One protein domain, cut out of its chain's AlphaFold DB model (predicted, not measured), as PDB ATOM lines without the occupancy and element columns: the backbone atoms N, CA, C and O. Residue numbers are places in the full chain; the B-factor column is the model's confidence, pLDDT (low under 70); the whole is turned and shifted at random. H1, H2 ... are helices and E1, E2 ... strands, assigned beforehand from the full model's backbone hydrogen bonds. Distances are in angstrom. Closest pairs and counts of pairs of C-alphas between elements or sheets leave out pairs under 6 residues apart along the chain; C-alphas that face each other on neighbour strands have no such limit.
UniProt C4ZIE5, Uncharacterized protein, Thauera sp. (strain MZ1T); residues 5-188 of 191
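Overview. This is residues 5 to 188 of the 191 residues of an uncharacterized protein of Thauera sp. (strain MZ1T) (UniProt C4ZIE5). A strongly twisted, curled sheet of five strands makes one side of the domain, with H2 packed over E1 on one face. H1 runs from the end of E1 into the middle, and the helical hairpin of H3 and H4, with H7 and H8, stands round it; tiny H6 lies far out beyond E4. The printed part has 184 residues with eight named helices and five named strands, in the order E1 H1 E2 H2 H3 H4 H5 E3 H6 E4 E5 H7 H8, class mixed. The sheet runs E4 E2 E1 E3 E5, antiparallel throughout; the whole is compact, with a radius of gyration of the C-alphas of 15.9 A and spans of 44 by 37 by 31 A.

Arrangement. Start with E1, residues 5 to 10, which a tight link joins to H1, residues 11 to 20, the hub, touching 3 helices. E2, residues 24 to 30, is antiparallel to E1, with N 6 and O 30 within hydrogen-bond range at 2.8 A. H1 is on the sheet at a height of 8.6 A. H2, residues 46 to 58, makes two layers with the sheet, a helix on one face: it is over E1, height 8.2 A, closest C-alphas Cys 8 and Pro 46, 4.8 A. Next, H3, residues 65 to 83, and H4, residues 89 to 101, form a hairpin and touch, closest C-alphas Arg 75 and Lys 96, 5.1 A, at a shallow tilt of 4 degrees, opposite ways. H5, residues 104 to 107, touches H1, closest C-alphas Ile 11 and Phe 106, 5.3 A. E3, residues 109 to 115, is antiparallel to E1, with N 7 and O 112 at 3.1 A. H6, residues 129 to 132, only grazes the sheet. E4, residues 137 to 144, bends by 80 degrees at residue 141 and is antiparallel to E2, with N 25 and O 143 at 2.8 A. E5, residues 149 to 153, is antiparallel to E3, with N 113 and O 149 at 2.8 A. H7, residues 159 to 169, only just touches H1, with 3 pairs of C-alphas within 8 A, closest Leu 15 and Val 165, 7.3 A. H8, residues 178 to 186, touches H4, closest C-alphas Ile 98 and Glu 186, 6.3 A. Every O i to N i+4 pair is within hydrogen-bond range in H1, H3, H4 and H8, against 8 of 9 in H2 and 5 of 7 in H7; H5 and H6 are too short for one.

Along the chain. Find C-alpha 5 at (115.834, 190.668, 190.961), where E1 begins. H3 starts at C-alpha 65, (119.711, 164.576, 197.964), and runs 27.3 A; E3 spans 20.1 A. H8 ends at C-alpha 186, (133.188, 163.920, 180.286).

Size, cuts and confidence. The C-alphas farthest apart, Ser 132 and Arg 174, are 46.4 A apart. The printed part has no cut; the links E2 to H2 and E3 to H6 are long. Residues 127 to 134 and 155 to 156 have pLDDT under 70.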
ATOM      1  N   TYR A   5     116.223 192.038 190.654       93.94
ATOM      2  CA  TYR A   5     115.834 190.668 190.961       93.94
ATOM      3  C   TYR A   5     117.079 189.782 190.989       93.94
ATOM      4  O   TYR A   5     118.120 190.122 190.424       93.94
ATOM      5  N   TYR A   6     116.975 188.656 191.688       95.19
ATOM      6  CA  TYR A   6     118.087 187.756 191.953       95.19
ATOM      7  C   TYR A   6     117.697 186.315 191.657       95.19
ATOM      8  O   TYR A   6     116.636 185.866 192.088       95.19
ATOM      9  N   GLY A   7     118.577 185.597 190.969       94.94
ATOM     10  CA  GLY A   7     118.480 184.157 190.734       94.94
ATOM     11  C   GLY A   7     119.682 183.431 191.331       94.94
ATOM     12  O   GLY A   7     120.702 184.052 191.630       94.94
ATOM     13  N   CYS A   8     119.571 182.119 191.506       95.94
ATOM     14  CA  CYS A   8     120.698 181.274 191.885       95.94
ATOM     15  C   CYS A   8     120.655 179.982 191.072       95.94
ATOM     16  O   CYS A   8     119.615 179.325 191.018       95.94
ATOM     17  N   ILE A   9     121.773 179.627 190.444       96.44
ATOM     18  CA  ILE A   9     121.909 178.423 189.616       96.44
ATOM     19  C   ILE A   9     123.240 177.724 189.918       96.44
ATOM     20  O   ILE A   9     124.192 178.400 190.294       96.44
ATOM     21  N   PRO A  10     123.358 176.396 189.757       96.62
ATOM     22  CA  PRO A  10     124.662 175.740 189.814       96.62
ATOM     23  C   PRO A  10     125.497 176.095 188.576       96.62
ATOM     24  O   PRO A  10     124.941 176.293 187.491       96.62
ATOM     25  N   ILE A  11     126.826 176.062 188.704       96.12
ATOM     26  CA  ILE A  11     127.767 176.182 187.574       96.12
ATOM     27  C   ILE A  11     127.352 175.309 186.382       96.12
ATOM     28  O   ILE A  11     127.353 175.775 185.247       96.12
ATOM     29  N   MET A  12     126.936 174.064 186.621       97.38
ATOM     30  CA  MET A  12     126.526 173.150 185.557       97.38
ATOM     31  C   MET A  12     125.353 173.696 184.726       97.38
ATOM     32  O   MET A  12     125.340 173.521 183.511       97.38
ATOM     33  N   ALA A  13     124.384 174.385 185.339       97.56
ATOM     34  CA  ALA A  13     123.285 175.009 184.596       97.56
ATOM     35  C   ALA A  13     123.792 176.144 183.701       97.56
ATOM     36  O   ALA A  13     123.388 176.235 182.541       97.56
ATOM     37  N   TRP A  14     124.706 176.967 184.224       97.12
ATOM     38  CA  TRP A  14     125.328 178.043 183.461       97.12
ATOM     39  C   TRP A  14     126.120 177.492 182.272       97.12
ATOM     40  O   TRP A  14     125.905 177.935 181.150       97.12
ATOM     41  N   LEU A  15     126.939 176.454 182.485       97.38
ATOM     42  CA  LEU A  15     127.713 175.784 181.433       97.38
ATOM     43  C   LEU A  15     126.820 175.242 180.317       97.38
ATOM     44  O   LEU A  15     127.122 175.422 179.137       97.38
ATOM     45  N   LEU A  16     125.708 174.599 180.685       98.25
ATOM     46  CA  LEU A  16     124.751 174.095 179.706       98.25
ATOM     47  C   LEU A  16     124.230 175.215 178.800       98.25
ATOM     48  O   LEU A  16     124.214 175.074 177.576       98.25
ATOM     49  N   CYS A  17     123.839 176.337 179.401       97.50
ATOM     50  CA  CYS A  17     123.289 177.463 178.660       97.50
ATOM     51  C   CYS A  17     124.360 178.155 177.812       97.50
ATOM     52  O   CYS A  17     124.148 178.363 176.616       97.50
ATOM     53  N   HIS A  18     125.523 178.422 178.406       96.88
ATOM     54  CA  HIS A  18     126.634 179.131 177.785       96.88
ATOM     55  C   HIS A  18     127.167 178.423 176.533       96.88
ATOM     56  O   HIS A  18     127.339 179.051 175.488       96.88
ATOM     57  N   TYR A  19     127.403 177.109 176.626       97.44
ATOM     58  CA  TYR A  19     128.046 176.344 175.555       97.44
ATOM     59  C   TYR A  19     127.065 175.662 174.603       97.44
ATOM     60  O   TYR A  19     127.398 175.480 173.432       97.44
ATOM     61  N   PHE A  20     125.874 175.270 175.071       97.31
ATOM     62  CA  PHE A  20     125.007 174.365 174.307       97.31
ATOM     63  C   PHE A  20     123.611 174.918 174.020       97.31
ATOM     64  O   PHE A  20     122.969 174.429 173.092       97.31
ATOM     65  N   TYR A  21     123.124 175.925 174.757       95.94
ATOM     66  CA  TYR A  21     121.760 176.455 174.588       95.94
ATOM     67  C   TYR A  21     121.719 177.922 174.159       95.94
ATOM     68  O   TYR A  21     120.840 178.662 174.593       95.94
ATOM     69  N   SER A  22     122.645 178.342 173.297       94.12
ATOM     70  CA  SER A  22     122.677 179.701 172.728       94.12
ATOM     71  C   SER A  22     122.772 180.829 173.760       94.12
ATOM     72  O   SER A  22     122.430 181.961 173.444       94.12
ATOM     73  N   ARG A  23     123.282 180.539 174.967       95.50
ATOM     74  CA  ARG A  23     123.389 181.485 176.092       95.50
ATOM     75  C   ARG A  23     122.038 181.949 176.650       95.50
ATOM     76  O   ARG A  23     121.972 182.993 177.296       95.50
ATOM     77  N   ASP A  24     120.996 181.139 176.455       95.06
ATOM     78  CA  ASP A  24     119.658 181.372 176.998       95.06
ATOM     79  C   ASP A  24     119.451 180.559 178.274       95.06
ATOM     80  O   ASP A  24     119.459 179.321 178.259       95.06
ATOM     81  N   HIS A  25     119.229 181.263 179.377       96.19
ATOM     82  CA  HIS A  25     119.106 180.690 180.707       96.19
ATOM     83  C   HIS A  25     117.635 180.546 181.117       96.19
ATOM     84  O   HIS A  25     116.823 181.457 180.964       96.19
ATOM     85  N   TYR A  26     117.301 179.387 181.686       93.19
ATOM     86  CA  TYR A  26     116.012 179.131 182.331       93.19
ATOM     87  C   TYR A  26     116.170 179.357 183.836       93.19
ATOM     88  O   TYR A  26     116.813 178.548 184.510       93.19
ATOM     89  N   VAL A  27     115.628 180.454 184.368       93.25
ATOM     90  CA  VAL A  27     115.932 180.892 185.741       93.25
ATOM     91  C   VAL A  27     114.692 181.414 186.456       93.25
ATOM     92  O   VAL A  27     113.924 182.211 185.919       93.25
ATOM     93  N   TRP A  28     114.535 180.987 187.709       92.81
ATOM     94  CA  TRP A  28     113.648 181.636 188.669       92.81
ATOM     95  C   TRP A  28     114.364 182.798 189.345       92.81
ATOM     96  O   TRP A  28     115.464 182.630 189.877       92.81
ATOM     97  N   VAL A  29     113.718 183.960 189.360       92.56
ATOM     98  CA  VAL A  29     114.261 185.183 189.948       92.56
ATOM     99  C   VAL A  29     113.290 185.784 190.958       92.56
ATOM    100  O   VAL A  29     112.078 185.728 190.769       92.56
ATOM    101  N   ALA A  30     113.814 186.393 192.021       91.50
ATOM    102  CA  ALA A  30     113.035 187.017 193.091       91.50
ATOM    103  C   ALA A  30     113.504 188.446 193.394       91.50
ATOM    104  O   ALA A  30     114.691 188.739 193.297       91.50
ATOM    105  N   GLU A  31     112.594 189.319 193.841       88.00
ATOM    106  CA  GLU A  31     112.847 190.762 194.065       88.00
ATOM    107  C   GLU A  31     113.990 191.072 195.057       88.00
ATOM    108  O   GLU A  31     114.493 192.190 195.131       88.00
ATOM    109  N   ARG A  32     114.411 190.105 195.879       86.06
ATOM    110  CA  ARG A  32     115.508 190.271 196.841       86.06
ATOM    111  C   ARG A  32     116.293 188.980 196.972       86.06
ATOM    112  O   ARG A  32     115.697 187.908 197.003       86.06
ATOM    113  N   TYR A  33     117.605 189.100 197.179       87.50
ATOM    114  CA  TYR A  33     118.432 187.946 197.524       87.50
ATOM    115  C   TYR A  33     118.027 187.346 198.882       87.50
ATOM    116  O   TYR A  33     117.877 186.137 199.010       87.50
ATOM    117  N   TYR A  34     117.733 188.207 199.864       84.75
ATOM    118  CA  TYR A  34     117.152 187.829 201.156       84.75
ATOM    119  C   TYR A  34     115.676 188.254 201.220       84.75
ATOM    120  O   TYR A  34     115.366 189.330 201.750       84.75
ATOM    121  N   PRO A  35     114.733 187.458 200.687       75.19
ATOM    122  CA  PRO A  35     113.314 187.807 200.660       75.19
ATOM    123  C   PRO A  35     112.658 187.565 202.037       75.19
ATOM    124  O   PRO A  35     111.751 186.749 202.193       75.19
ATOM    125  N   TYR A  36     113.141 188.252 203.079       70.06
ATOM    126  CA  TYR A  36     112.653 188.111 204.454       70.06
ATOM    127  C   TYR A  36     111.157 188.447 204.547       70.06
ATOM    128  O   TYR A  36     110.740 189.542 204.172       70.06
ATOM    129  N   ARG A  37     110.367 187.504 205.086       72.75
ATOM    130  CA  ARG A  37     108.893 187.552 205.210       72.75
ATOM    131  C   ARG A  37     108.111 187.573 203.892       72.75
ATOM    132  O   ARG A  37     106.894 187.729 203.943       72.75
ATOM    133  N   LEU A  38     108.759 187.386 202.743       71.25
ATOM    134  CA  LEU A  38     108.045 187.149 201.491       71.25
ATOM    135  C   LEU A  38     107.731 185.650 201.358       71.25
ATOM    136  O   LEU A  38     108.581 184.823 201.700       71.25
ATOM    137  N   PRO A  39     106.541 185.274 200.864       75.25
ATOM    138  CA  PRO A  39     106.105 183.882 200.766       75.25
ATOM    139  C   PRO A  39     106.699 183.161 199.541       75.25
ATOM    140  O   PRO A  39     106.022 182.360 198.899       75.25
ATOM    141  N   ASN A  40     107.959 183.434 199.195       75.94
ATOM    142  CA  ASN A  40     108.624 182.756 198.085       75.94
ATOM    143  C   ASN A  40     108.922 181.297 198.492       75.94
ATOM    144  O   ASN A  40     109.495 181.077 199.569       75.94
ATOM    145  N   PRO A  41     108.555 180.289 197.677       81.06
ATOM    146  CA  PRO A  41     108.924 178.905 197.917       81.06
ATOM    147  C   PRO A  41     110.450 178.759 197.908       81.06
ATOM    148  O   PRO A  41     111.195 179.592 197.390       81.06
ATOM    149  N   ARG A  42     110.932 177.637 198.444       84.62
ATOM    150  CA  ARG A  42     112.370 177.340 198.465       84.62
ATOM    151  C   ARG A  42     112.978 177.319 197.054       84.62
ATOM    152  O   ARG A  42     114.078 177.817 196.876       84.62
ATOM    153  N   SER A  43     112.229 176.825 196.065       80.62
ATOM    154  CA  SER A  43     112.661 176.623 194.670       80.62
ATOM    155  C   SER A  43     112.878 177.896 193.842       80.62
ATOM    156  O   SER A  43     113.337 177.800 192.709       80.62
ATOM    157  N   SER A  44     112.530 179.067 194.367       83.25
ATOM    158  CA  SER A  44     112.715 180.379 193.720       83.25
ATOM    159  C   SER A  44     113.369 181.400 194.654       83.25
ATOM    160  O   SER A  44     113.563 182.558 194.289       83.25
ATOM    161  N   ASN A  45     113.677 180.995 195.888       89.94
ATOM    162  CA  ASN A  45     114.363 181.830 196.852       89.94
ATOM    163  C   ASN A  45     115.873 181.690 196.613       89.94
ATOM    164  O   ASN A  45     116.444 180.661 196.986       89.94
ATOM    165  N   PRO A  46     116.534 182.697 196.019       91.94
ATOM    166  CA  PRO A  46     117.920 182.574 195.578       91.94
ATOM    167  C   PRO A  46     118.869 182.262 196.739       91.94
ATOM    168  O   PRO A  46     119.782 181.466 196.565       91.94
ATOM    169  N   HIS A  47     118.621 182.796 197.938       92.62
ATOM    170  CA  HIS A  47     119.436 182.483 199.108       92.62
ATOM    171  C   HIS A  47     119.253 181.040 199.598       92.62
ATOM    172  O   HIS A  47     120.225 180.414 200.004       92.62
ATOM    173  N   ARG A  48     118.039 180.480 199.536       92.62
ATOM    174  CA  ARG A  48     117.829 179.073 199.921       92.62
ATOM    175  C   ARG A  48     118.423 178.105 198.910       92.62
ATOM    176  O   ARG A  48     119.054 177.141 199.318       92.62
ATOM    177  N   ILE A  49     118.261 178.398 197.619       93.94
ATOM    178  CA  ILE A  49     118.906 177.636 196.543       93.94
ATOM    179  C   ILE A  49     120.426 177.685 196.711       93.94
ATOM    180  O   ILE A  49     121.088 176.665 196.549       93.94
ATOM    181  N   TYR A  50     120.971 178.854 197.059       95.00
ATOM    182  CA  TYR A  50     122.387 179.003 197.359       95.00
ATOM    183  C   TYR A  50     122.821 178.074 198.495       95.00
ATOM    184  O   TYR A  50     123.751 177.306 198.303       95.00
ATOM    185  N   GLU A  51     122.144 178.110 199.648       94.06
ATOM    186  CA  GLU A  51     122.461 177.240 200.793       94.06
ATOM    187  C   GLU A  51     122.417 175.753 200.409       94.06
ATOM    188  O   GLU A  51     123.364 175.025 200.698       94.06
ATOM    189  N   ASP A  52     121.364 175.333 199.697       95.56
ATOM    190  CA  ASP A  52     121.161 173.947 199.254       95.56
ATOM    191  C   ASP A  52     122.240 173.440 198.281       95.56
ATOM    192  O   ASP A  52     122.485 172.239 198.196       95.56
ATOM    193  N   LEU A  53     122.866 174.337 197.516       95.75
ATOM    194  CA  LEU A  53     123.972 174.008 196.614       95.75
ATOM    195  C   LEU A  53     125.331 174.117 197.308       95.75
ATOM    196  O   LEU A  53     126.225 173.316 197.048       95.75
ATOM    197  N   TYR A  54     125.493 175.123 198.166       95.19
ATOM    198  CA  TYR A  54     126.767 175.483 198.771       95.19
ATOM    199  C   TYR A  54     127.241 174.439 199.779       95.19
ATOM    200  O   TYR A  54     128.409 174.069 199.744       95.19
ATOM    201  N   GLU A  55     126.355 173.955 200.655       95.31
ATOM    202  CA  GLU A  55     126.693 172.952 201.676       95.31
ATOM    203  C   GLU A  55     127.267 171.656 201.061       95.31
ATOM    204  O   GLU A  55     128.427 171.345 201.338       95.31
ATOM    205  N   PRO A  56     126.566 170.948 200.151       95.56
ATOM    206  CA  PRO A  56     127.110 169.723 199.560       95.56
ATOM    207  C   PRO A  56     128.327 169.970 198.663       95.56
ATOM    208  O   PRO A  56     129.200 169.109 198.554       95.56
ATOM    209  N   TRP A  57     128.424 171.142 198.026       95.06
ATOM    210  CA  TRP A  57     129.615 171.520 197.267       95.06
ATOM    211  C   TRP A  57     130.839 171.709 198.173       95.06
ATOM    212  O   TRP A  57     131.901 171.161 197.872       95.06
ATOM    213  N   MET A  58     130.689 172.426 199.289       93.38
ATOM    214  CA  MET A  58     131.754 172.629 200.276       93.38
ATOM    215  C   MET A  58     132.209 171.319 200.916       93.38
ATOM    216  O   MET A  58     133.409 171.114 201.102       93.38
ATOM    217  N   ASP A  59     131.264 170.429 201.214       94.75
ATOM    218  CA  ASP A  59     131.533 169.127 201.830       94.75
ATOM    219  C   ASP A  59     132.028 168.073 200.824       94.75
ATOM    220  O   ASP A  59     132.379 166.955 201.206       94.75
ATOM    221  N   ALA A  60     132.080 168.424 199.533       93.75
ATOM    222  CA  ALA A  60     132.363 167.514 198.428       93.75
ATOM    223  C   ALA A  60     131.445 166.266 198.408       93.75
ATOM    224  O   ALA A  60     131.851 165.186 197.958       93.75
ATOM    225  N   ASP A  61     130.192 166.413 198.854       96.00
ATOM    226  CA  ASP A  61     129.203 165.335 198.888       96.00
ATOM    227  C   ASP A  61     128.518 165.158 197.525       96.00
ATOM    228  O   ASP A  61     127.592 165.870 197.132       96.00
ATOM    229  N   ASN A  62     128.967 164.144 196.788       93.75
ATOM    230  CA  ASN A  62     128.421 163.798 195.479       93.75
ATOM    231  C   ASN A  62     127.033 163.139 195.527       93.75
ATOM    232  O   ASN A  62     126.380 163.048 194.482       93.75
ATOM    233  N   PHE A  63     126.604 162.653 196.695       93.25
ATOM    234  CA  PHE A  63     125.393 161.848 196.868       93.25
ATOM    235  C   PHE A  63     124.304 162.568 197.660       93.25
ATOM    236  O   PHE A  63     123.269 161.963 197.962       93.25
ATOM    237  N   ASP A  64     124.503 163.855 197.941       97.44
ATOM    238  CA  ASP A  64     123.487 164.685 198.557       97.44
ATOM    239  C   ASP A  64     122.161 164.630 197.768       97.44
ATOM    240  O   ASP A  64     122.092 164.494 196.533       97.44
ATOM    241  N   LYS A  65     121.058 164.708 198.513       96.50
ATOM    242  CA  LYS A  65     119.711 164.576 197.964       96.50
ATOM    243  C   LYS A  65     119.354 165.754 197.060       96.50
ATOM    244  O   LYS A  65     118.701 165.541 196.035       96.50
ATOM    245  N   TYR A  66     119.741 166.972 197.427       95.94
ATOM    246  CA  TYR A  66     119.487 168.160 196.623       95.94
ATOM    247  C   TYR A  66     120.335 168.155 195.348       95.94
ATOM    248  O   TYR A  66     119.812 168.429 194.263       95.94
ATOM    249  N   ILE A  67     121.597 167.720 195.431       97.31
ATOM    250  CA  ILE A  67     122.437 167.479 194.247       97.31
ATOM    251  C   ILE A  67     121.771 166.465 193.312       97.31
ATOM    252  O   ILE A  67     121.585 166.747 192.128       97.31
ATOM    253  N   SER A  68     121.308 165.329 193.837       97.00
ATOM    254  CA  SER A  68     120.613 164.300 193.051       97.00
ATOM    255  C   SER A  68     119.354 164.834 192.345       97.00
ATOM    256  O   SER A  68     119.106 164.527 191.177       97.00
ATOM    257  N   GLN A  69     118.567 165.677 193.018       96.50
ATOM    258  CA  GLN A  69     117.397 166.339 192.423       96.50
ATOM    259  C   GLN A  69     117.782 167.373 191.359       96.50
ATOM    260  O   GLN A  69     117.109 167.501 190.330       96.50
ATOM    261  N   THR A  70     118.882 168.090 191.578       96.94
ATOM    262  CA  THR A  70     119.400 169.077 190.632       96.94
ATOM    263  C   THR A  70     119.892 168.390 189.359       96.94
ATOM    264  O   THR A  70     119.527 168.820 188.268       96.94
ATOM    265  N   ARG A  71     120.605 167.258 189.462       98.06
ATOM    266  CA  ARG A  71     120.987 166.416 188.309       98.06
ATOM    267  C   ARG A  71     119.791 166.020 187.459       98.06
ATOM    268  O   ARG A  71     119.803 166.231 186.248       98.06
ATOM    269  N   LEU A  72     118.743 165.501 188.101       97.94
ATOM    270  CA  LEU A  72     117.509 165.115 187.421       97.94
ATOM    271  C   LEU A  72     116.876 166.311 186.694       97.94
ATOM    272  O   LEU A  72     116.451 166.186 185.547       97.94
ATOM    273  N   SER A  73     116.852 167.483 187.332       96.31
ATOM    274  CA  SER A  73     116.321 168.710 186.726       96.31
ATOM    275  C   SER A  73     117.145 169.159 185.512       96.31
ATOM    276  O   SER A  73     116.571 169.481 184.473       96.31
ATOM    277  N   LEU A  74     118.478 169.111 185.602       98.19
ATOM    278  CA  LEU A  74     119.382 169.428 184.489       98.19
ATOM    279  C   LEU A  74     119.197 168.449 183.323       98.19
ATOM    280  O   LEU A  74     119.047 168.876 182.179       98.19
ATOM    281  N   ARG A  75     119.116 167.146 183.617       98.38
ATOM    282  CA  ARG A  75     118.852 166.092 182.631       98.38
ATOM    283  C   ARG A  75     117.523 166.322 181.905       98.38
ATOM    284  O   ARG A  75     117.470 166.234 180.678       98.38
ATOM    285  N   ASN A  76     116.466 166.671 182.638       97.69
ATOM    286  CA  ASN A  76     115.171 167.022 182.050       97.69
ATOM    287  C   ASN A  76     115.274 168.269 181.152       97.69
ATOM    288  O   ASN A  76     114.627 168.333 180.105       97.69
ATOM    289  N   GLY A  77     116.116 169.238 181.524       96.69
ATOM    290  CA  GLY A  77     116.460 170.386 180.684       96.69
ATOM    291  C   GLY A  77     117.097 169.976 179.353       96.69
ATOM    292  O   GLY A  77     116.652 170.437 178.303       96.69
ATOM    293  N   VAL A  78     118.064 169.049 179.379       98.31
ATOM    294  CA  VAL A  78     118.680 168.478 178.164       98.31
ATOM    295  C   VAL A  78     117.625 167.796 177.285       98.31
ATOM    296  O   VAL A  78     117.567 168.042 176.083       98.31
ATOM    297  N   GLU A  79     116.750 166.973 177.872       97.94
ATOM    298  CA  GLU A  79     115.655 166.311 177.143       97.94
ATOM    299  C   GLU A  79     114.693 167.313 176.491       97.94
ATOM    300  O   GLU A  79     114.230 167.094 175.371       97.94
ATOM    301  N   SER A  80     114.395 168.417 177.177       96.75
ATOM    302  CA  SER A  80     113.563 169.492 176.637       96.75
ATOM    303  C   SER A  80     114.230 170.181 175.440       96.75
ATOM    304  O   SER A  80     113.600 170.354 174.397       96.75
ATOM    305  N   LYS A  81     115.526 170.511 175.549       97.00
ATOM    306  CA  LYS A  81     116.295 171.159 174.473       97.00
ATOM    307  C   LYS A  81     116.473 170.250 173.254       97.00
ATOM    308  O   LYS A  81     116.373 170.733 172.129       97.00
ATOM    309  N   GLU A  82     116.641 168.943 173.457       98.00
ATOM    310  CA  GLU A  82     116.641 167.952 172.372       98.00
ATOM    311  C   GLU A  82     115.294 167.924 171.638       98.00
ATOM    312  O   GLU A  82     115.252 168.030 170.414       98.00
ATOM    313  N   LYS A  83     114.176 167.839 172.372       97.31
ATOM    314  CA  LYS A  83     112.825 167.827 171.778       97.31
ATOM    315  C   LYS A  83     112.510 169.102 170.998       97.31
ATOM    316  O   LYS A  83     111.782 169.042 170.012       97.31
ATOM    317  N   ALA A  84     113.052 170.235 171.434       95.38
ATOM    318  CA  ALA A  84     112.938 171.513 170.741       95.38
ATOM    319  C   ALA A  84     113.876 171.639 169.523       95.38
ATOM    320  O   ALA A  84     113.802 172.635 168.808       95.38
ATOM    321  N   GLY A  85     114.765 170.667 169.282       96.25
ATOM    322  CA  GLY A  85     115.743 170.698 168.193       96.25
ATOM    323  C   GLY A  85     116.915 171.660 168.420       96.25
ATOM    324  O   GLY A  85     117.655 171.934 167.482       96.25
ATOM    325  N   ALA A  86     117.093 172.171 169.644       95.19
ATOM    326  CA  ALA A  86     118.180 173.094 169.980       95.19
ATOM    327  C   ALA A  86     119.548 172.395 170.074       95.19
ATOM    328  O   ALA A  86     120.579 173.037 169.910       95.19
ATOM    329  N   ILE A  87     119.552 171.085 170.328       97.06
ATOM    330  CA  ILE A  87     120.746 170.234 170.363       97.06
ATOM    331  C   ILE A  87     120.482 168.935 169.599       97.06
ATOM    332  O   ILE A  87     119.336 168.499 169.470       97.06
ATOM    333  N   THR A  88     121.544 168.295 169.110       97.75
ATOM    334  CA  THR A  88     121.429 167.005 168.421       97.75
ATOM    335  C   THR A  88     121.158 165.871 169.414       97.75
ATOM    336  O   THR A  88     121.517 165.960 170.589       97.75
ATOM    337  N   SER A  89     120.594 164.749 168.954       98.00
ATOM    338  CA  SER A  89     120.428 163.561 169.810       98.00
ATOM    339  C   SER A  89     121.755 162.966 170.299       98.00
ATOM    340  O   SER A  89     121.810 162.364 171.376       98.00
ATOM    341  N   GLY A  90     122.837 163.148 169.532       98.12
ATOM    342  CA  GLY A  90     124.186 162.766 169.949       98.12
ATOM    343  C   GLY A  90     124.647 163.584 171.156       98.12
ATOM    344  O   GLY A  90     124.999 163.009 172.188       98.12
ATOM    345  N   ASP A  91     124.547 164.911 171.064       98.06
ATOM    346  CA  ASP A  91     124.896 165.819 172.163       98.06
ATOM    347  C   ASP A  91     123.986 165.605 173.370       98.06
ATOM    348  O   ASP A  91     124.465 165.514 174.497       98.06
ATOM    349  N   ALA A  92     122.682 165.425 173.150       98.50
ATOM    350  CA  ALA A  92     121.728 165.165 174.220       98.50
ATOM    351  C   ALA A  92     122.072 163.893 175.008       98.50
ATOM    352  O   ALA A  92     121.948 163.869 176.231       98.50
ATOM    353  N   THR A  93     122.532 162.835 174.335       98.56
ATOM    354  CA  THR A  93     122.960 161.594 175.000       98.56
ATOM    355  C   THR A  93     124.172 161.835 175.903       98.56
ATOM    356  O   THR A  93     124.180 161.388 177.055       98.56
ATOM    357  N   ARG A  94     125.172 162.576 175.411       98.56
ATOM    358  CA  ARG A  94     126.383 162.931 176.170       98.56
ATOM    359  C   ARG A  94     126.056 163.840 177.354       98.56
ATOM    360  O   ARG A  94     126.410 163.527 178.487       98.56
ATOM    361  N   LEU A  95     125.284 164.901 177.124       98.69
ATOM    362  CA  LEU A  95     124.886 165.864 178.151       98.69
ATOM    363  C   LEU A  95     124.026 165.235 179.247       98.69
ATOM    364  O   LEU A  95     124.251 165.525 180.417       98.69
ATOM    365  N   LYS A  96     123.096 164.327 178.922       98.62
ATOM    366  CA  LYS A  96     122.337 163.588 179.951       98.62
ATOM    367  C   LYS A  96     123.271 162.781 180.851       98.62
ATOM    368  O   LYS A  96     123.143 162.852 182.068       98.62
ATOM    369  N   LYS A  97     124.250 162.076 180.266       98.50
ATOM    370  CA  LYS A  97     125.274 161.344 181.028       98.50
ATOM    371  C   LYS A  97     126.101 162.286 181.910       98.50
ATOM    372  O   LYS A  97     126.379 161.937 183.055       98.50
ATOM    373  N   ILE A  98     126.463 163.465 181.401       98.62
ATOM    374  CA  ILE A  98     127.157 164.500 182.177       98.62
ATOM    375  C   ILE A  98     126.292 164.959 183.350       98.62
ATOM    376  O   ILE A  98     126.746 164.884 184.486       98.62
ATOM    377  N   CYS A  99     125.035 165.348 183.131       98.25
ATOM    378  CA  CYS A  99     124.132 165.743 184.215       98.25
ATOM    379  C   CYS A  99     124.016 164.650 185.289       98.25
ATOM    380  O   CYS A  99     124.086 164.950 186.481       98.25
ATOM    381  N   ASP A 100     123.917 163.385 184.880       97.69
ATOM    382  CA  ASP A 100     123.767 162.252 185.796       97.69
ATOM    383  C   ASP A 100     125.023 161.982 186.642       97.69
ATOM    384  O   ASP A 100     124.897 161.511 187.772       97.69
ATOM    385  N   LYS A 101     126.227 162.271 186.125       97.81
ATOM    386  CA  LYS A 101     127.486 161.792 186.723       97.81
ATOM    387  C   LYS A 101     128.555 162.843 187.002       97.81
ATOM    388  O   LYS A 101     129.538 162.492 187.635       97.81
ATOM    389  N   ILE A 102     128.426 164.089 186.557       97.56
ATOM    390  CA  ILE A 102     129.462 165.118 186.763       97.56
ATOM    391  C   ILE A 102     129.748 165.317 188.253       97.56
ATOM    392  O   ILE A 102     128.809 165.403 189.025       97.56
ATOM    393  N   GLU A 103     130.992 165.376 188.698       96.12
ATOM    394  CA  GLU A 103     131.329 165.620 190.110       96.12
ATOM    395  C   GLU A 103     130.679 166.891 190.713       96.12
ATOM    396  O   GLU A 103     130.332 167.849 190.014       96.12
ATOM    397  N   VAL A 104     130.541 166.924 192.043       95.56
ATOM    398  CA  VAL A 104     129.874 168.014 192.778       95.56
ATOM    399  C   VAL A 104     130.572 169.376 192.648       95.56
ATOM    400  O   VAL A 104     129.931 170.405 192.834       95.56
ATOM    401  N   ALA A 105     131.846 169.431 192.238       93.88
ATOM    402  CA  ALA A 105     132.565 170.693 192.016       93.88
ATOM    403  C   ALA A 105     131.855 171.628 191.011       93.88
ATOM    404  O   ALA A 105     131.940 172.849 191.133       93.88
ATOM    405  N   PHE A 106     131.088 171.062 190.069       95.88
ATOM    406  CA  PHE A 106     130.286 171.797 189.080       95.88
ATOM    407  C   PHE A 106     128.910 172.243 189.602       95.88
ATOM    408  O   PHE A 106     128.099 172.777 188.845       95.88
ATOM    409  N   PHE A 107     128.627 172.045 190.890       95.75
ATOM    410  CA  PHE A 107     127.401 172.499 191.549       95.75
ATOM    411  C   PHE A 107     127.611 173.713 192.454       95.75
ATOM    412  O   PHE A 107     126.651 174.150 193.084       95.75
ATOM    413  N   CYS A 108     128.813 174.306 192.461       94.75
ATOM    414  CA  CYS A 108     129.044 175.600 193.103       94.75
ATOM    415  C   CYS A 108     127.967 176.609 192.649       94.75
ATOM    416  O   CYS A 108     127.711 176.720 191.440       94.75
ATOM    417  N   PRO A 109     127.292 177.300 193.580       95.50
ATOM    418  CA  PRO A 109     126.226 178.229 193.235       95.50
ATOM    419  C   PRO A 109     126.763 179.525 192.614       95.50
ATOM    420  O   PRO A 109     127.715 180.131 193.099       95.50
ATOM    421  N   ILE A 110     126.078 179.985 191.570       95.06
ATOM    422  CA  ILE A 110     126.233 181.301 190.952       95.06
ATOM    423  C   ILE A 110     125.004 182.131 191.308       95.06
ATOM    424  O   ILE A 110     123.875 181.728 191.009       95.06
ATOM    425  N   VAL A 111     125.220 183.315 191.884       95.44
ATOM    426  CA  VAL A 111     124.141 184.278 192.133       95.44
ATOM    427  C   VAL A 111     124.092 185.314 191.022       95.44
ATOM    428  O   VAL A 111     125.077 185.991 190.732       95.44
ATOM    429  N   LEU A 112     122.913 185.451 190.426       96.12
ATOM    430  CA  LEU A 112     122.628 186.375 189.335       96.12
ATOM    431  C   LEU A 112     121.904 187.608 189.879       96.12
ATOM    432  O   LEU A 112     121.086 187.489 190.795       96.12
ATOM    433  N   ARG A 113     122.158 188.776 189.290       95.81
ATOM    434  CA  ARG A 113     121.405 190.015 189.512       95.81
ATOM    435  C   ARG A 113     120.958 190.572 188.168       95.81
ATOM    436  O   ARG A 113     121.785 190.754 187.289       95.81
ATOM    437  N   LEU A 114     119.688 190.923 188.041       95.06
ATOM    438  CA  LEU A 114     119.143 191.565 186.846       95.06
ATOM    439  C   LEU A 114     118.241 192.735 187.231       95.06
ATOM    440  O   LEU A 114     117.629 192.723 188.300       95.06
ATOM    441  N   ASP A 115     118.146 193.732 186.356       94.69
ATOM    442  CA  ASP A 115     117.147 194.796 186.459       94.69
ATOM    443  C   ASP A 115     115.868 194.334 185.757       94.69
ATOM    444  O   ASP A 115     115.835 194.226 184.532       94.69
ATOM    445  N   ILE A 116     114.818 194.022 186.523       93.62
ATOM    446  CA  ILE A 116     113.600 193.420 185.959       93.62
ATOM    447  C   ILE A 116     112.884 194.362 184.985       93.62
ATOM    448  O   ILE A 116     112.183 193.894 184.096       93.62
ATOM    449  N   ASP A 117     113.090 195.673 185.129       93.88
ATOM    450  CA  ASP A 117     112.484 196.684 184.262       93.88
ATOM    451  C   ASP A 117     113.097 196.678 182.845       93.88
ATOM    452  O   ASP A 117     112.527 197.272 181.931       93.88
ATOM    453  N   GLN A 118     114.242 196.005 182.645       94.44
ATOM    454  CA  GLN A 118     114.858 195.792 181.326       94.44
ATOM    455  C   GLN A 118     114.334 194.538 180.616       94.44
ATOM    456  O   GLN A 118     114.598 194.357 179.428       94.44
ATOM    457  N   ILE A 119     113.606 193.670 181.322       95.56
ATOM    458  CA  ILE A 119     113.048 192.447 180.750       95.56
ATOM    459  C   ILE A 119     111.650 192.740 180.207       95.56
ATOM    460  O   ILE A 119     110.818 193.345 180.884       95.56
ATOM    461  N   ASP A 120     111.368 192.277 178.988       95.00
ATOM    462  CA  ASP A 120     110.021 192.349 178.423       95.00
ATOM    463  C   ASP A 120     109.023 191.623 179.341       95.00
ATOM    464  O   ASP A 120     109.173 190.435 179.633       95.00
ATOM    465  N   GLY A 121     107.973 192.331 179.761       92.12
ATOM    466  CA  GLY A 121     106.916 191.793 180.613       92.12
ATOM    467  C   GLY A 121     106.239 190.539 180.051       92.12
ATOM    468  O   GLY A 121     105.745 189.730 180.831       92.12
ATOM    469  N   ALA A 122     106.250 190.326 178.730       93.75
ATOM    470  CA  ALA A 122     105.725 189.106 178.111       93.75
ATOM    471  C   ALA A 122     106.562 187.848 178.418       93.75
ATOM    472  O   ALA A 122     106.037 186.738 178.342       93.75
ATOM    473  N   ARG A 123     107.841 188.013 178.782       94.75
ATOM    474  CA  ARG A 123     108.759 186.929 179.183       94.75
ATOM    475  C   ARG A 123     108.698 186.625 180.682       94.75
ATOM    476  O   ARG A 123     109.288 185.646 181.132       94.75
ATOM    477  N   LEU A 124     107.999 187.455 181.461       92.88
ATOM    478  CA  LEU A 124     107.880 187.313 182.909       92.88
ATOM    479  C   LEU A 124     106.720 186.381 183.265       92.88
ATOM    480  O   LEU A 124     105.566 186.797 183.372       92.88
ATOM    481  N   GLU A 125     107.023 185.104 183.490       90.38
ATOM    482  CA  GLU A 125     106.013 184.127 183.890       90.38
ATOM    483  C   GLU A 125     105.854 184.086 185.412       90.38
ATOM    484  O   GLU A 125     106.780 183.750 186.153       90.38
ATOM    485  N   THR A 126     104.643 184.347 185.898       81.44
ATOM    486  CA  THR A 126     104.252 184.005 187.268       81.44
ATOM    487  C   THR A 126     103.641 182.605 187.263       81.44
ATOM    488  O   THR A 126     102.564 182.374 186.718       81.44
ATOM    489  N   ALA A 127     104.334 181.629 187.847       62.81
ATOM    490  CA  ALA A 127     103.845 180.251 187.911       62.81
ATOM    491  C   ALA A 127     103.989 179.655 189.322       62.81
ATOM    492  O   ALA A 127     104.769 180.123 190.146       62.81
ATOM    493  N   GLY A 128     103.193 178.623 189.614       61.28
ATOM    494  CA  GLY A 128     103.217 177.921 190.900       61.28
ATOM    495  C   GLY A 128     102.734 178.772 192.081       61.28
ATOM    496  O   GLY A 128     101.623 179.308 192.089       61.28
ATOM    497  N   SER A 129     103.572 178.871 193.110       57.56
ATOM    498  CA  SER A 129     103.338 179.680 194.313       57.56
ATOM    499  C   SER A 129     103.189 181.172 194.016       57.56
ATOM    500  O   SER A 129     102.368 181.815 194.663       57.56
ATOM    501  N   GLY A 130     103.868 181.726 193.005       57.28
ATOM    502  CA  GLY A 130     103.710 183.144 192.639       57.28
ATOM    503  C   GLY A 130     102.299 183.549 192.274       57.28
ATOM    504  O   GLY A 130     101.845 184.619 192.671       57.28
ATOM    505  N   ALA A 131     101.549 182.648 191.647       58.62
ATOM    506  CA  ALA A 131     100.151 182.897 191.323       58.62
ATOM    507  C   ALA A 131      99.198 182.712 192.523       58.62
ATOM    508  O   ALA A 131      98.083 183.224 192.495       58.62
ATOM    509  N   SER A 132      99.600 181.970 193.564       60.41
ATOM    510  CA  SER A 132      98.691 181.500 194.624       60.41
ATOM    511  C   SER A 132      98.967 182.060 196.023       60.41
ATOM    512  O   SER A 132      98.036 182.149 196.820       60.41
ATOM    513  N   VAL A 133     100.200 182.477 196.334       61.06
ATOM    514  CA  VAL A 133     100.586 183.011 197.658       61.06
ATOM    515  C   VAL A 133     101.123 184.444 197.619       61.06
ATOM    516  O   VAL A 133     101.564 184.950 198.646       61.06
ATOM    517  N   GLY A 134     101.074 185.114 196.463       65.00
ATOM    518  CA  GLY A 134     101.579 186.482 196.308       65.00
ATOM    519  C   GLY A 134     103.099 186.576 196.461       65.00
ATOM    520  O   GLY A 134     103.598 187.539 197.041       65.00
ATOM    521  N   SER A 135     103.837 185.555 196.010       70.50
ATOM    522  CA  SER A 135     105.298 185.623 195.981       70.50
ATOM    523  C   SER A 135     105.766 186.594 194.891       70.50
ATOM    524  O   SER A 135     105.092 186.827 193.886       70.50
ATOM    525  N   HIS A 136     106.919 187.211 195.128       82.88
ATOM    526  CA  HIS A 136     107.487 188.241 194.257       82.88
ATOM    527  C   HIS A 136     108.586 187.623 193.393       82.88
ATOM    528  O   HIS A 136     109.772 187.925 193.562       82.88
ATOM    529  N   GLU A 137     108.182 186.708 192.515       86.94
ATOM    530  CA  GLU A 137     109.075 185.918 191.672       86.94
ATOM    531  C   GLU A 137     108.585 185.806 190.236       86.94
ATOM    532  O   GLU A 137     107.382 185.825 189.971       86.94
ATOM    533  N   PHE A 138     109.538 185.638 189.328       91.62
ATOM    534  CA  PHE A 138     109.280 185.372 187.924       91.62
ATOM    535  C   PHE A 138     110.125 184.195 187.461       91.62
ATOM    536  O   PHE A 138     111.278 184.043 187.869       91.62
ATOM    537  N   LEU A 139     109.547 183.372 186.599       92.62
ATOM    538  CA  LEU A 139     110.289 182.457 185.755       92.62
ATOM    539  C   LEU A 139     110.559 183.154 184.425       92.62
ATOM    540  O   LEU A 139     109.633 183.654 183.793       92.62
ATOM    541  N   ILE A 140     111.816 183.136 183.995       94.88
ATOM    542  CA  ILE A 140     112.232 183.601 182.673       94.88
ATOM    543  C   ILE A 140     112.863 182.400 181.970       94.88
ATOM    544  O   ILE A 140     113.794 181.787 182.496       94.88
ATOM    545  N   ARG A 141     112.307 181.999 180.823       93.81
ATOM    546  CA  ARG A 141     112.709 180.756 180.133       93.81
ATOM    547  C   ARG A 141     113.894 180.928 179.189       93.81
ATOM    548  O   ARG A 141     114.519 179.933 178.823       93.81
ATOM    549  N   ASP A 142     114.131 182.160 178.772       94.50
ATOM    550  CA  ASP A 142     115.043 182.562 177.710       94.50
ATOM    551  C   ASP A 142     115.879 183.776 178.135       94.50
ATOM    552  O   ASP A 142     116.130 184.660 177.327       94.50
ATOM    553  N   LEU A 143     116.269 183.861 179.413       96.88
ATOM    554  CA  LEU A 143     117.068 184.973 179.932       96.88
ATOM    555  C   LEU A 143     118.445 184.968 179.258       96.88
ATOM    556  O   LEU A 143     119.245 184.060 179.494       96.88
ATOM    557  N   HIS A 144     118.730 185.968 178.434       96.56
ATOM    558  CA  HIS A 144     119.997 186.055 177.728       96.56
ATOM    559  C   HIS A 144     121.121 186.408 178.706       96.56
ATOM    560  O   HIS A 144     120.950 187.189 179.640       96.56
ATOM    561  N   GLU A 145     122.307 185.847 178.483       94.75
ATOM    562  CA  GLU A 145     123.456 186.011 179.386       94.75
ATOM    563  C   GLU A 145     123.931 187.465 179.568       94.75
ATOM    564  O   GLU A 145     124.595 187.776 180.549       94.75
ATOM    565  N   ASN A 146     123.571 188.374 178.657       94.81
ATOM    566  CA  ASN A 146     123.844 189.810 178.764       94.81
ATOM    567  C   ASN A 146     122.757 190.604 179.517       94.81
ATOM    568  O   ASN A 146     122.902 191.815 179.681       94.81
ATOM    569  N   GLU A 147     121.672 189.957 179.948       96.31
ATOM    570  CA  GLU A 147     120.565 190.571 180.696       96.31
ATOM    571  C   GLU A 147     120.733 190.448 182.220       96.31
ATOM    572  O   GLU A 147     119.892 190.929 182.982       96.31
ATOM    573  N   PHE A 148     121.815 189.821 182.688       96.00
ATOM    574  CA  PHE A 148     122.144 189.725 184.105       96.00
ATOM    575  C   PHE A 148     123.635 189.928 184.370       96.00
ATOM    576  O   PHE A 148     124.496 189.620 183.551       96.00
ATOM    577  N   ASP A 149     123.930 190.382 185.580       95.12
ATOM    578  CA  ASP A 149     125.259 190.356 186.167       95.12
ATOM    579  C   ASP A 149     125.424 189.092 187.011       95.12
ATOM    580  O   ASP A 149     124.512 188.684 187.739       95.12
ATOM    581  N   ILE A 150     126.625 188.520 187.011       93.94
ATOM    582  CA  ILE A 150     127.022 187.544 188.027       93.94
ATOM    583  C   ILE A 150     127.506 188.325 189.248       93.94
ATOM    584  O   ILE A 150     128.515 189.024 189.192       93.94
ATOM    585  N   LEU A 151     126.756 188.244 190.348       89.75
ATOM    586  CA  LEU A 151     127.022 189.030 191.550       89.75
ATOM    587  C   LEU A 151     128.184 188.450 192.355       89.75
ATOM    588  O   LEU A 151     129.037 189.199 192.826       89.75
ATOM    589  N   PHE A 152     128.191 187.130 192.534       83.56
ATOM    590  CA  PHE A 152     129.304 186.408 193.134       83.56
ATOM    591  C   PHE A 152     129.269 184.924 192.766       83.56
ATOM    592  O   PHE A 152     128.224 184.363 192.417       83.56
ATOM    593  N   LEU A 153     130.455 184.329 192.833       82.44
ATOM    594  CA  LEU A 153     130.745 182.938 192.544       82.44
ATOM    595  C   LEU A 153     131.973 182.555 193.378       82.44
ATOM    596  O   LEU A 153     133.070 183.068 193.146       82.44
ATOM    597  N   ASP A 154     131.791 181.650 194.335       76.19
ATOM    598  CA  ASP A 154     132.850 181.213 195.248       76.19
ATOM    599  C   ASP A 154     133.705 180.111 194.601       76.19
ATOM    600  O   ASP A 154     133.793 178.994 195.098       76.19
ATOM    601  N   VAL A 155     134.322 180.390 193.444       67.75
ATOM    602  CA  VAL A 155     135.107 179.374 192.713       67.75
ATOM    603  C   VAL A 155     136.252 178.851 193.585       67.75
ATOM    604  O   VAL A 155     137.190 179.580 193.913       67.75
ATOM    605  N   VAL A 156     136.222 177.554 193.898       63.41
ATOM    606  CA  VAL A 156     137.398 176.818 194.388       63.41
ATOM    607  C   VAL A 156     138.407 176.684 193.248       63.41
ATOM    608  O   VAL A 156     138.027 176.681 192.083       63.41
ATOM    609  N   GLN A 157     139.696 176.547 193.573       72.31
ATOM    610  CA  GLN A 157     140.802 176.343 192.626       72.31
ATOM    611  C   GLN A 157     140.732 175.011 191.843       72.31
ATOM    612  O   GLN A 157     141.733 174.310 191.719       72.31
ATOM    613  N   ASP A 158     139.570 174.636 191.311       87.19
ATOM    614  CA  ASP A 158     139.456 173.577 190.326       87.19
ATOM    615  C   ASP A 158     139.865 174.120 188.941       87.19
ATOM    616  O   ASP A 158     139.267 175.089 188.458       87.19
ATOM    617  N   PRO A 159     140.876 173.531 188.277       89.12
ATOM    618  CA  PRO A 159     141.350 174.027 186.988       89.12
ATOM    619  C   PRO A 159     140.303 173.974 185.871       89.12
ATOM    620  O   PRO A 159     140.274 174.878 185.038       89.12
ATOM    621  N   ALA A 160     139.445 172.949 185.852       90.69
ATOM    622  CA  ALA A 160     138.414 172.806 184.828       90.69
ATOM    623  C   ALA A 160     137.292 173.825 185.046       90.69
ATOM    624  O   ALA A 160     136.862 174.470 184.093       90.69
ATOM    625  N   VAL A 161     136.871 174.042 186.296       90.88
ATOM    626  CA  VAL A 161     135.909 175.102 186.631       90.88
ATOM    627  C   VAL A 161     136.485 176.478 186.304       90.88
ATOM    628  O   VAL A 161     135.800 177.308 185.709       90.88
ATOM    629  N   LYS A 162     137.759 176.723 186.631       90.06
ATOM    630  CA  LYS A 162     138.421 177.982 186.284       90.06
ATOM    631  C   LYS A 162     138.389 178.226 184.774       90.06
ATOM    632  O   LYS A 162     137.943 179.288 184.353       90.06
ATOM    633  N   GLN A 163     138.810 177.239 183.988       90.62
ATOM    634  CA  GLN A 163     138.857 177.348 182.534       90.62
ATOM    635  C   GLN A 163     137.462 177.531 181.923       90.62
ATOM    636  O   GLN A 163     137.270 178.407 181.087       90.62
ATOM    637  N   LEU A 164     136.495 176.703 182.324       93.31
ATOM    638  CA  LEU A 164     135.180 176.669 181.687       93.31
ATOM    639  C   LEU A 164     134.247 177.788 182.146       93.31
ATOM    640  O   LEU A 164     133.276 178.057 181.444       93.31
ATOM    641  N   VAL A 165     134.504 178.399 183.308       91.94
ATOM    642  CA  VAL A 165     133.592 179.352 183.956       91.94
ATOM    643  C   VAL A 165     134.303 180.650 184.303       91.94
ATOM    644  O   VAL A 165     133.956 181.697 183.768       91.94
ATOM    645  N   ALA A 166     135.295 180.609 185.196       88.88
ATOM    646  CA  ALA A 166     135.884 181.831 185.744       88.88
ATOM    647  C   ALA A 166     136.574 182.677 184.663       88.88
ATOM    648  O   ALA A 166     136.382 183.891 184.618       88.88
ATOM    649  N   ASP A 167     137.336 182.033 183.777       90.00
ATOM    650  CA  ASP A 167     138.043 182.709 182.692       90.00
ATOM    651  C   ASP A 167     137.075 183.218 181.604       90.00
ATOM    652  O   ASP A 167     137.309 184.277 181.022       90.00
ATOM    653  N   GLU A 168     135.965 182.515 181.346       90.94
ATOM    654  CA  GLU A 168     134.910 182.989 180.434       90.94
ATOM    655  C   GLU A 168     134.190 184.219 181.005       90.94
ATOM    656  O   GLU A 168     134.067 185.234 180.321       90.94
ATOM    657  N   ILE A 169     133.779 184.175 182.280       88.81
ATOM    658  CA  ILE A 169     133.111 185.297 182.964       88.81
ATOM    659  C   ILE A 169     134.028 186.522 183.033       88.81
ATOM    660  O   ILE A 169     133.579 187.650 182.834       88.81
ATOM    661  N   ALA A 170     135.321 186.319 183.299       87.75
ATOM    662  CA  ALA A 170     136.304 187.398 183.341       87.75
ATOM    663  C   ALA A 170     136.685 187.936 181.947       87.75
ATOM    664  O   ALA A 170     137.409 188.928 181.858       87.75
ATOM    665  N   GLY A 171     136.249 187.281 180.863       86.56
ATOM    666  CA  GLY A 171     136.667 187.605 179.499       86.56
ATOM    667  C   GLY A 171     138.159 187.356 179.241       86.56
ATOM    668  O   GLY A 171     138.735 187.944 178.327       86.56
ATOM    669  N   THR A 172     138.806 186.524 180.062       86.00
ATOM    670  CA  THR A 172     140.221 186.137 179.931       86.00
ATOM    671  C   THR A 172     140.404 184.827 179.171       86.00
ATOM    672  O   THR A 172     141.527 184.499 178.773       86.00
ATOM    673  N   SER A 173     139.317 184.089 178.940       83.44
ATOM    674  CA  SER A 173     139.292 182.939 178.045       83.44
ATOM    675  C   SER A 173     139.612 183.351 176.604       83.44
ATOM    676  O   SER A 173     139.305 184.453 176.150       83.44
ATOM    677  N   ARG A 174     140.212 182.428 175.845       80.06
ATOM    678  CA  ARG A 174     140.382 182.567 174.388       80.06
ATOM    679  C   ARG A 174     139.147 182.101 173.601       80.06
ATOM    680  O   ARG A 174     139.217 182.033 172.377       80.06
ATOM    681  N   GLY A 175     138.051 181.804 174.301       81.88
ATOM    682  CA  GLY A 175     136.842 181.186 173.776       81.88
ATOM    683  C   GLY A 175     136.995 179.670 173.745       81.88
ATOM    684  O   GLY A 175     137.639 179.128 172.847       81.88
ATOM    685  N   THR A 176     136.412 178.984 174.726       91.69
ATOM    686  CA  THR A 176     136.357 177.518 174.722       91.69
ATOM    687  C   THR A 176     135.294 177.055 173.727       91.69
ATOM    688  O   THR A 176     134.149 177.510 173.772       91.69
ATOM    689  N   ALA A 177     135.644 176.162 172.798       94.62
ATOM    690  CA  ALA A 177     134.653 175.627 171.871       94.62
ATOM    691  C   ALA A 177     133.691 174.675 172.612       94.62
ATOM    692  O   ALA A 177     134.123 173.952 173.513       94.62
ATOM    693  N   PRO A 178     132.407 174.580 172.210       96.12
ATOM    694  CA  PRO A 178     131.459 173.660 172.846       96.12
ATOM    695  C   PRO A 178     131.928 172.196 172.874       96.12
ATOM    696  O   PRO A 178     131.671 171.488 173.842       96.12
ATOM    697  N   ALA A 179     132.650 171.744 171.842       96.19
ATOM    698  CA  ALA A 179     133.219 170.396 171.802       96.19
ATOM    699  C   ALA A 179     134.286 170.183 172.892       96.19
ATOM    700  O   ALA A 179     134.245 169.171 173.587       96.19
ATOM    701  N   ASP A 180     135.171 171.160 173.102       95.88
ATOM    702  CA  ASP A 180     136.207 171.093 174.139       95.88
ATOM    703  C   ASP A 180     135.584 171.115 175.541       95.88
ATOM    704  O   ASP A 180     135.994 170.364 176.425       95.88
ATOM    705  N   ALA A 181     134.549 171.942 175.739       97.19
ATOM    706  CA  ALA A 181     133.791 171.978 176.987       97.19
ATOM    707  C   ALA A 181     133.113 170.629 177.278       97.19
ATOM    708  O   ALA A 181     133.166 170.142 178.407       97.19
ATOM    709  N   MET A 182     132.519 170.000 176.260       98.06
ATOM    710  CA  MET A 182     131.918 168.670 176.375       98.06
ATOM    711  C   MET A 182     132.953 167.619 176.793       98.06
ATOM    712  O   MET A 182     132.721 166.876 177.745       98.06
ATOM    713  N   ASP A 183     134.103 167.580 176.118       97.19
ATOM    714  CA  ASP A 183     135.159 166.600 176.385       97.19
ATOM    715  C   ASP A 183     135.759 166.780 177.789       97.19
ATOM    716  O   ASP A 183     136.008 165.796 178.491       97.19
ATOM    717  N   LEU A 184     135.944 168.026 178.239       96.50
ATOM    718  CA  LEU A 184     136.391 168.333 179.601       96.50
ATOM    719  C   LEU A 184     135.378 167.869 180.652       96.50
ATOM    720  O   LEU A 184     135.769 167.274 181.655       96.50
ATOM    721  N   LEU A 185     134.082 168.089 180.425       97.81
ATOM    722  CA  LEU A 185     133.032 167.631 181.339       97.81
ATOM    723  C   LEU A 185     132.966 166.098 181.419       97.81
ATOM    724  O   LEU A 185     132.789 165.543 182.504       97.81
ATOM    725  N   GLU A 186     133.166 165.390 180.306       97.81
ATOM    726  CA  GLU A 186     133.188 163.920 180.286       97.81
ATOM    727  C   GLU A 186     134.377 163.306 181.042       97.81
ATOM    728  O   GLU A 186     134.291 162.164 181.497       97.81
ATOM    729  N   GLN A 187     135.466 164.054 181.231       97.06
ATOM    730  CA  GLN A 187     136.611 163.626 182.046       97.06
ATOM    731  C   GLN A 187     136.354 163.750 183.555       97.06
ATOM    732  O   GLN A 187     137.100 163.184 184.350       97.06
ATOM    733  N   ARG A 188     135.304 164.475 183.959       96.25
ATOM    734  CA  ARG A 188     134.959 164.766 185.364       96.25
ATOM    735  C   ARG A 188     133.750 163.965 185.860       96.25
ATOM    736  O   ARG A 188     133.106 164.328 186.845       96.25
TER     737      ARG A 188